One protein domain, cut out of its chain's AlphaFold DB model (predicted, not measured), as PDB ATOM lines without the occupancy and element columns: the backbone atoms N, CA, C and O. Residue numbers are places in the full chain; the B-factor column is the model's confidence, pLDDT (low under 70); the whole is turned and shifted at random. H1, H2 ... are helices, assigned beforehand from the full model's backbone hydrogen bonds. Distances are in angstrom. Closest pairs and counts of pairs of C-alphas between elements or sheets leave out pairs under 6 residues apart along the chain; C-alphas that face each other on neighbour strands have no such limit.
ATOM      1  N   ALA A   2       0.735   6.819 -15.263       91.69
ATOM      2  CA  ALA A   2       1.812   6.205 -16.050       91.69
ATOM      3  C   ALA A   2       1.232   5.448 -17.258       91.69
ATOM      4  O   ALA A   2       0.237   4.737 -17.098       91.69
ATOM      5  N   ILE A   3       1.860   5.540 -18.428       96.31
ATOM      6  CA  ILE A   3       1.403   4.878 -19.661       96.31
ATOM      7  C   ILE A   3       1.400   3.360 -19.483       96.31
ATOM      8  O   ILE A   3       0.459   2.679 -19.898       96.31
ATOM      9  N   ILE A   4       2.401   2.808 -18.788       96.38
ATOM     10  CA  ILE A   4       2.424   1.376 -18.471       96.38
ATOM     11  C   ILE A   4       1.171   0.931 -17.710       96.38
ATOM     12  O   ILE A   4       0.689  -0.179 -17.915       96.38
ATOM     13  N   TYR A   5       0.613   1.783 -16.848       96.31
ATOM     14  CA  TYR A   5      -0.595   1.454 -16.097       96.31
ATOM     15  C   TYR A   5      -1.827   1.407 -16.996       96.31
ATOM     16  O   TYR A   5      -2.611   0.465 -16.903       96.31
ATOM     17  N   GLU A   6      -1.969   2.385 -17.888       95.88
ATOM     18  CA  GLU A   6      -3.043   2.422 -18.885       95.88
ATOM     19  C   GLU A   6      -3.010   1.168 -19.762       95.88
ATOM     20  O   GLU A   6      -4.016   0.477 -19.913       95.88
ATOM     21  N   LYS A   7      -1.822   0.800 -20.250       96.56
ATOM     22  CA  LYS A   7      -1.631  -0.399 -21.073       96.56
ATOM     23  C   LYS A   7      -1.858  -1.698 -20.295       96.56
ATOM     24  O   LYS A   7      -2.434  -2.641 -20.834       96.56
ATOM     25  N   LEU A   8      -1.481  -1.749 -19.017       96.12
ATOM     26  CA  LEU A   8      -1.795  -2.882 -18.143       96.12
ATOM     27  C   LEU A   8      -3.307  -3.078 -17.970       96.12
ATOM     28  O   LEU A   8      -3.762  -4.220 -17.973       96.12
ATOM     29  N   LEU A   9      -4.089  -1.999 -17.868       95.12
ATOM     30  CA  LEU A   9      -5.548  -2.079 -17.731       95.12
ATOM     31  C   LEU A   9      -6.258  -2.612 -18.984       95.12
ATOM     32  O   LEU A   9      -7.351  -3.160 -18.869       95.12
ATOM     33  N   ASN A  10      -5.625  -2.539 -20.160       93.25
ATOM     34  CA  ASN A  10      -6.151  -3.164 -21.379       93.25
ATOM     35  C   ASN A  10      -6.105  -4.700 -21.326       93.25
ATOM     36  O   ASN A  10      -6.785  -5.363 -22.109       93.25
ATOM     37  N   LYS A  11      -5.296  -5.279 -20.426       94.56
ATOM     38  CA  LYS A  11      -5.103  -6.732 -20.314       94.56
ATOM     39  C   LYS A  11      -5.531  -7.314 -18.971       94.56
ATOM     40  O   LYS A  11      -5.941  -8.473 -18.930       94.56
ATOM     41  N   TYR A  12      -5.417  -6.541 -17.899       94.88
ATOM     42  CA  TYR A  12      -5.644  -6.984 -16.531       94.88
ATOM     43  C   TYR A  12      -6.634  -6.062 -15.832       94.88
ATOM     44  O   TYR A  12      -6.572  -4.841 -15.947       94.88
ATOM     45  N   THR A  13      -7.506  -6.642 -15.021       95.81
ATOM     46  CA  THR A  13      -8.368  -5.872 -14.127       95.81
ATOM     47  C   THR A  13      -7.550  -5.212 -13.013       95.81
ATOM     48  O   THR A  13      -6.507  -5.715 -12.587       95.81
ATOM     49  N   GLU A  14      -8.047  -4.104 -12.449       95.44
ATOM     50  CA  GLU A  14      -7.372  -3.444 -11.318       95.44
ATOM     51  C   GLU A  14      -7.205  -4.396 -10.112       95.44
ATOM     52  O   GLU A  14      -6.224  -4.293  -9.373       95.44
ATOM     53  N   LYS A  15      -8.128  -5.350  -9.928       96.69
ATOM     54  CA  LYS A  15      -8.039  -6.382  -8.885       96.69
ATOM     55  C   LYS A  15      -6.843  -7.312  -9.119       96.69
ATOM     56  O   LYS A  15      -6.015  -7.444  -8.222       96.69
ATOM     57  N   GLU A  16      -6.701  -7.869 -10.323       96.50
ATOM     58  CA  GLU A  16      -5.561  -8.730 -10.683       96.50
ATOM     59  C   GLU A  16      -4.226  -7.986 -10.569       96.50
ATOM     60  O   GLU A  16      -3.238  -8.532 -10.074       96.50
ATOM     61  N   LEU A  17      -4.193  -6.713 -10.978       96.56
ATOM     62  CA  LEU A  17      -3.004  -5.878 -10.822       96.56
ATOM     63  C   LEU A  17      -2.634  -5.704  -9.349       96.56
ATOM     64  O   LEU A  17      -1.460  -5.815  -9.005       96.56
ATOM     65  N   LYS A  18      -3.603  -5.465  -8.457       96.94
ATOM     66  CA  LYS A  18      -3.338  -5.331  -7.013       96.94
ATOM     67  C   LYS A  18      -2.840  -6.635  -6.397       96.94
ATOM     68  O   LYS A  18      -1.955  -6.578  -5.546       96.94
ATOM     69  N   GLU A  19      -3.365  -7.775  -6.837       96.81
ATOM     70  CA  GLU A  19      -2.920  -9.102  -6.400       96.81
ATOM     71  C   GLU A  19      -1.474  -9.389  -6.837       96.81
ATOM     72  O   GLU A  19      -0.668  -9.843  -6.027       96.81
ATOM     73  N   LYS A  20      -1.106  -9.059  -8.083       96.00
ATOM     74  CA  LYS A  20       0.236  -9.331  -8.634       96.00
ATOM     75  C   LYS A  20       1.294  -8.296  -8.233       96.00
ATOM     76  O   LYS A  20       2.442  -8.642  -7.966       96.00
ATOM     77  N   LEU A  21       0.937  -7.012  -8.206       95.50
ATOM     78  CA  LEU A  21       1.878  -5.899  -8.025       95.50
ATOM     79  C   LEU A  21       1.894  -5.332  -6.602       95.50
ATOM     80  O   LEU A  21       2.858  -4.646  -6.256       95.50
ATOM     81  N   SER A  22       0.909  -5.666  -5.763       95.50
ATOM     82  CA  SER A  22       0.523  -4.998  -4.506       95.50
ATOM     83  C   SER A  22      -0.283  -3.710  -4.701       95.50
ATOM     84  O   SER A  22      -0.074  -2.944  -5.644       95.50
ATOM     85  N   VAL A  23      -1.158  -3.424  -3.730       96.25
ATOM     86  CA  VAL A  23      -1.989  -2.207  -3.684       96.25
ATOM     87  C   VAL A  23      -1.146  -0.931  -3.762       96.25
ATOM     88  O   VAL A  23      -1.505   0.005  -4.473       96.25
ATOM     89  N   SER A  24      -0.002  -0.907  -3.072       96.06
ATOM     90  CA  SER A  24       0.898   0.250  -3.053       96.06
ATOM     91  C   SER A  24       1.489   0.539  -4.437       96.06
ATOM     92  O   SER A  24       1.428   1.676  -4.907       96.06
ATOM     93  N   LEU A  25       1.999  -0.487  -5.131       95.81
ATOM     94  CA  LEU A  25       2.603  -0.319  -6.457       95.81
ATOM     95  C   LEU A  25       1.570   0.127  -7.500       95.81
ATOM     96  O   LEU A  25       1.840   1.059  -8.253       95.81
ATOM     97  N   VAL A  26       0.371  -0.468  -7.486       96.56
ATOM     98  CA  VAL A  26      -0.748  -0.037  -8.343       96.56
ATOM     99  C   VAL A  26      -1.133   1.416  -8.061       96.56
ATOM    100  O   VAL A  26      -1.334   2.192  -8.990       96.56
ATOM    101  N   GLY A  27      -1.181   1.816  -6.787       96.31
ATOM    102  CA  GLY A  27      -1.465   3.198  -6.404       96.31
ATOM    103  C   GLY A  27      -0.449   4.200  -6.965       96.31
ATOM    104  O   GLY A  27      -0.853   5.244  -7.475       96.31
ATOM    105  N   ARG A  28       0.851   3.874  -6.917       95.62
ATOM    106  CA  ARG A  28       1.924   4.712  -7.492       95.62
ATOM    107  C   ARG A  28       1.753   4.867  -9.002       95.62
ATOM    108  O   ARG A  28       1.715   5.987  -9.502       95.62
ATOM    109  N   LEU A  29       1.573   3.747  -9.698       95.38
ATOM    110  CA  LEU A  29       1.358   3.692 -11.145       95.38
ATOM    111  C   LEU A  29       0.155   4.544 -11.589       95.38
ATOM    112  O   LEU A  29       0.272   5.378 -12.488       95.38
ATOM    113  N   LYS A  30      -0.973   4.419 -10.881       95.06
ATOM    114  CA  LYS A  30      -2.195   5.202 -11.124       95.06
ATOM    115  C   LYS A  30      -1.966   6.707 -10.973       95.06
ATOM    116  O   LYS A  30      -2.408   7.490 -11.810       95.06
ATOM    117  N   ARG A  31      -1.219   7.123  -9.944       94.75
ATOM    118  CA  ARG A  31      -0.864   8.536  -9.715       94.75
ATOM    119  C   ARG A  31       0.233   9.059 -10.651       94.75
ATOM    120  O   ARG A  31       0.493  10.255 -10.646       94.75
ATOM    121  N   GLY A  32       0.848   8.204 -11.474       89.81
ATOM    122  CA  GLY A  32       2.013   8.577 -12.286       89.81
ATOM    123  C   GLY A  32       3.277   8.800 -11.451       89.81
ATOM    124  O   GLY A  32       4.195   9.492 -11.876       89.81
ATOM    125  N   GLU A  33       3.326   8.246 -10.240       92.81
ATOM    126  CA  GLU A  33       4.532   8.261  -9.422       92.81
ATOM    127  C   GLU A  33       5.532   7.233  -9.944       92.81
ATOM    128  O   GLU A  33       5.168   6.175 -10.460       92.81
ATOM    129  N   PHE A  34       6.818   7.499  -9.715       91.50
ATOM    130  CA  PHE A  34       7.876   6.590 -10.133       91.50
ATOM    131  C   PHE A  34       7.658   5.180  -9.566       91.50
ATOM    132  O   PHE A  34       7.634   4.995  -8.350       91.50
ATOM    133  N   ALA A  35       7.590   4.183 -10.441       93.75
ATOM    134  CA  ALA A  35       7.541   2.766 -10.113       93.75
ATOM    135  C   ALA A  35       8.558   2.037 -10.991       93.75
ATOM    136  O   ALA A  35       8.500   2.150 -12.207       93.75
ATOM    137  N   LYS A  36       9.506   1.310 -10.397       94.56
ATOM    138  CA  LYS A  36      10.567   0.607 -11.138       94.56
ATOM    139  C   LYS A  36       9.979  -0.372 -12.160       94.56
ATOM    140  O   LYS A  36       9.266  -1.293 -11.757       94.56
ATOM    141  N   LEU A  37      10.307  -0.200 -13.443       96.81
ATOM    142  CA  LEU A  37       9.800  -1.050 -14.523       96.81
ATOM    143  C   LEU A  37      10.140  -2.524 -14.279       96.81
ATOM    144  O   LEU A  37       9.269  -3.379 -14.375       96.81
ATOM    145  N   GLU A  38      11.367  -2.820 -13.851       96.12
ATOM    146  CA  GLU A  38      11.817  -4.181 -13.568       96.12
ATOM    147  C   GLU A  38      11.055  -4.834 -12.406       96.12
ATOM    148  O   GLU A  38      10.876  -6.050 -12.363       96.12
ATOM    149  N   THR A  39      10.540  -4.032 -11.469       95.81
ATOM    150  CA  THR A  39       9.685  -4.531 -10.380       95.81
ATOM    151  C   THR A  39       8.281  -4.868 -10.875       95.81
ATOM    152  O   THR A  39       7.668  -5.800 -10.363       95.81
ATOM    153  N   VAL A  40       7.769  -4.131 -11.863       96.69
ATOM    154  CA  VAL A  40       6.495  -4.457 -12.514       96.69
ATOM    155  C   VAL A  40       6.675  -5.720 -13.357       96.69
ATOM    156  O   VAL A  40       6.009  -6.722 -13.113       96.69
ATOM    157  N   ALA A  41       7.646  -5.708 -14.269       96.62
ATOM    158  CA  ALA A  41       7.905  -6.781 -15.222       96.62
ATOM    159  C   ALA A  41       8.317  -8.119 -14.581       96.62
ATOM    160  O   ALA A  41       8.033  -9.176 -15.130       96.62
ATOM    161  N   SER A  42       8.949  -8.111 -13.402       95.75
ATOM    162  CA  SER A  42       9.261  -9.357 -12.676       95.75
ATOM    163  C   SER A  42       8.040 -10.031 -12.040       95.75
ATOM    164  O   SER A  42       8.140 -11.170 -11.589       95.75
ATOM    165  N   ARG A  43       6.894  -9.343 -11.968       95.81
ATOM    166  CA  ARG A  43       5.677  -9.816 -11.279       95.81
ATOM    167  C   ARG A  43       4.492 -10.030 -12.209       95.81
ATOM    168  O   ARG A  43       3.564 -10.763 -11.863       95.81
ATOM    169  N   ILE A  44       4.489  -9.371 -13.361       94.25
ATOM    170  CA  ILE A  44       3.444  -9.497 -14.367       94.25
ATOM    171  C   ILE A  44       4.058  -9.473 -15.759       94.25
ATOM    172  O   ILE A  44       5.004  -8.730 -16.010       94.25
ATOM    173  N   ASP A  45       3.510 -10.286 -16.659       88.75
ATOM    174  CA  ASP A  45       3.928 -10.284 -18.054       88.75
ATOM    175  C   ASP A  45       3.457  -8.993 -18.737       88.75
ATOM    176  O   ASP A  45       2.264  -8.703 -18.813       88.75
ATOM    177  N   ILE A  46       4.416  -8.206 -19.217       91.81
ATOM    178  CA  ILE A  46       4.169  -6.947 -19.930       91.81
ATOM    179  C   ILE A  46       4.407  -7.073 -21.440       91.81
ATOM    180  O   ILE A  46       4.355  -6.083 -22.167       91.81
ATOM    181  N   SER A  47       4.669  -8.279 -21.939       87.00
ATOM    182  CA  SER A  47       4.789  -8.541 -23.376       87.00
ATOM    183  C   SER A  47       3.467  -8.301 -24.130       87.00
ATOM    184  O   SER A  47       3.506  -7.651 -25.173       87.00
ATOM    185  N   PRO A  48       2.288  -8.719 -23.614       87.94
ATOM    186  CA  PRO A  48       1.018  -8.615 -24.343       87.94
ATOM    187  C   PRO A  48       0.405  -7.212 -24.398       87.94
ATOM    188  O   PRO A  48      -0.608  -7.032 -25.065       87.94
ATOM    189  N   ILE A  49       0.949  -6.243 -23.657       92.75
ATOM    190  CA  ILE A  49       0.337  -4.912 -23.503       92.75
ATOM    191  C   ILE A  49       0.882  -3.876 -24.494       92.75
ATOM    192  O   ILE A  49       0.575  -2.697 -24.361       92.75
ATOM    193  N   ASP A  50       1.723  -4.303 -25.440       93.19
ATOM    194  CA  ASP A  50       2.373  -3.438 -26.433       93.19
ATOM    195  C   ASP A  50       3.066  -2.212 -25.807       93.19
ATOM    196  O   ASP A  50       2.962  -1.082 -26.276       93.19
ATOM    197  N   TYR A  51       3.743  -2.412 -24.671       95.88
ATOM    198  CA  TYR A  51       4.550  -1.366 -24.043       95.88
ATOM    199  C   TYR A  51       5.882  -1.234 -24.791       95.88
ATOM    200  O   TYR A  51       6.715  -2.158 -24.791       95.88
ATOM    201  N   THR A  52       6.047  -0.098 -25.463       95.62
ATOM    202  CA  THR A  52       7.113   0.207 -26.419       95.62
ATOM    203  C   THR A  52       8.248   1.001 -25.777       95.62
ATOM    204  O   THR A  52       8.153   1.510 -24.659       95.62
ATOM    205  N   TYR A  53       9.348   1.144 -26.518       95.81
ATOM    206  CA  TYR A  53      10.449   2.011 -26.110       95.81
ATOM    207  C   TYR A  53      10.038   3.493 -26.043       95.81
ATOM    208  O   TYR A  53      10.546   4.211 -25.187       95.81
ATOM    209  N   SER A  54       9.101   3.945 -26.890       96.88
ATOM    210  CA  SER A  54       8.588   5.322 -26.835       96.88
ATOM    211  C   SER A  54       7.845   5.573 -25.525       96.88
ATOM    212  O   SER A  54       8.174   6.516 -24.811       96.88
ATOM    213  N   ASP A  55       6.945   4.657 -25.148       97.12
ATOM    214  CA  ASP A  55       6.218   4.744 -23.873       97.12
ATOM    215  C   ASP A  55       7.189   4.763 -22.684       97.12
ATOM    216  O   ASP A  55       7.032   5.530 -21.738       97.12
ATOM    217  N   PHE A  56       8.252   3.951 -22.752       97.06
ATOM    218  CA  PHE A  56       9.300   3.947 -21.736       97.06
ATOM    219  C   PHE A  56      10.017   5.290 -21.598       97.06
ATOM    220  O   PHE A  56      10.334   5.694 -20.477       97.06
ATOM    221  N   LEU A  57      10.297   5.981 -22.701       96.81
ATOM    222  CA  LEU A  57      10.912   7.304 -22.643       96.81
ATOM    223  C   LEU A  57       9.967   8.348 -22.043       96.81
ATOM    224  O   LEU A  57      10.441   9.238 -21.342       96.81
ATOM    225  N   GLU A  58       8.662   8.217 -22.245       96.06
ATOM    226  CA  GLU A  58       7.673   9.097 -21.622       96.06
ATOM    227  C   GLU A  58       7.544   8.836 -20.111       96.06
ATOM    228  O   GLU A  58       7.681   9.764 -19.313       96.06
ATOM    229  N   ASP A  59       7.398   7.574 -19.692       95.12
ATOM    230  CA  ASP A  59       7.257   7.222 -18.272       95.12
ATOM    231  C   ASP A  59       8.566   7.412 -17.472       95.12
ATOM    232  O   ASP A  59       8.542   7.713 -16.272       95.12
ATOM    233  N   TYR A  60       9.735   7.216 -18.101       95.88
ATOM    234  CA  TYR A  60      11.018   7.089 -17.395       95.88
ATOM    235  C   TYR A  60      12.183   7.919 -17.956       95.88
ATOM    236  O   TYR A  60      13.266   7.925 -17.351       95.88
ATOM    237  N   GLY A  61      12.009   8.624 -19.075       94.06
ATOM    238  CA  GLY A  61      13.099   9.267 -19.821       94.06
ATOM    239  C   GLY A  61      13.926  10.243 -18.990       94.06
ATOM    240  O   GLY A  61      15.155  10.152 -18.988       94.06
ATOM    241  N   GLU A  62      13.278  11.103 -18.198       94.62
ATOM    242  CA  GLU A  62      13.978  12.068 -17.336       94.62
ATOM    243  C   GLU A  62      14.889  11.394 -16.308       94.62
ATOM    244  O   GLU A  62      16.003  11.856 -16.041       94.62
ATOM    245  N   LYS A  63      14.455  10.260 -15.750       94.12
ATOM    246  CA  LYS A  63      15.240   9.515 -14.762       94.12
ATOM    247  C   LYS A  63      16.484   8.895 -15.390       94.12
ATOM    248  O   LYS A  63      17.554   8.893 -14.778       94.12
ATOM    249  N   TYR A  64      16.345   8.376 -16.605       95.62
ATOM    250  CA  TYR A  64      17.415   7.684 -17.315       95.62
ATOM    251  C   TYR A  64      18.118   8.565 -18.350       95.62
ATOM    252  O   TYR A  64      18.877   8.057 -19.173       95.62
TER     253      TYR A  64
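What this domain is: This is residues 2 to 64 of the 193 residues of an uncharacterized protein of Fusobacterium ulcerans (UniProt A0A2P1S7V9). Five short helices gather into a rounded cluster in which they point in different directions, with H1 nearest to the middle. H3 crosses H1 at a steep tilt and H5 packs on H1 nearly at a right angle, while H2 makes a corner with H3 and the small H4 is close to H2 without clearly touching it; H2 and H5 are the helices farthest from the middle. The printed part has 63 residues with five named helices, H1, H2, H3, H4 and H5 in order along the chain, and no named strand, so its class is all helix. The whole is compact, with a radius of gyration of the C-alphas of 10.7 A, and the C-alphas span 29 by 23 by 18 A. Residues 42 to 52 make the one long link, which loops from H4 over to H5.

Where its parts are: The printed part begins with Ala 2, and H1 follows as residues 3 to 9, 10.0 A from first to last C-alpha. Its first C-alpha, that of Ile 3, is at (1.403, 4.878, -19.661), and that of Leu 9 is at (-5.548, -2.079, -17.731). After 4 residues comes H2, residues 14 to 21, 10.1 A long. Ser 22 alone stands between H2 and H3. H3, residues 23 to 31, is the longest helix by residues, with 9, and measures 12.4 A from C-alpha 23 at (-1.989, -2.207, -3.684) to C-alpha 31. After 5 more residues comes H4, residues 37 to 41, 6.1 A long. Residues 42 to 52 then lead to H5, residues 53 to 60, 10.1 A long, whose last C-alpha, that of Tyr 60, is at (11.018, 7.089, -17.395). Residues 61 to 64 follow H5 and end the printed part.

How they stand to each other: H1 touches two helices, H3 and H5. H1 and H3 stand at a steep tilt of 55 degrees and run opposite ways, and their closest C-alphas, those of Tyr 5 and Leu 29, are 5.8 A apart. H1 and H5 are about perpendicular, at 76 degrees, and their closest C-alphas, those of Ile 3 and Asp 55, are 6.4 A apart. H1 and H2 meet only through their link. H2 and H3 only just touch, and only at the corner by their link, with 3 pairs of C-alphas within 8 A. The closest C-alphas of these two are those of Lys 18 and Val 26, 6.0 A apart, and the helices stand at a steep tilt of 64 degrees and run opposite ways. H2 and H4 are close but not clearly touching, and their closest C-alphas, those of Leu 21 and Val 40, are 6.6 A apart. H4 is apart from H1 and H5, and only just apart from H3, with 8.3 A between the closest C-alphas. H5 is apart from H2 and H3. In H1, H2, H3, H4 and H5 every pair of O of residue i and N of residue i+4 is within hydrogen-bond range.

The domain as a whole: The two C-alphas farthest apart, those of Lys 15 in H2 and Tyr 64 after H5, are 30.3 A apart. The first and last printed C-alphas, those of Ala 2 and Tyr 64, are 15.7 A apart. The links H1 to H2, H2 to H3 and H3 to H4 are tight, and the link H4 to H5, with 11 residues, is long. The printed part has no cut from residue 2 to residue 64. The mean pLDDT of the printed part of this predicted model is 95.0, and no printed residue is under 70.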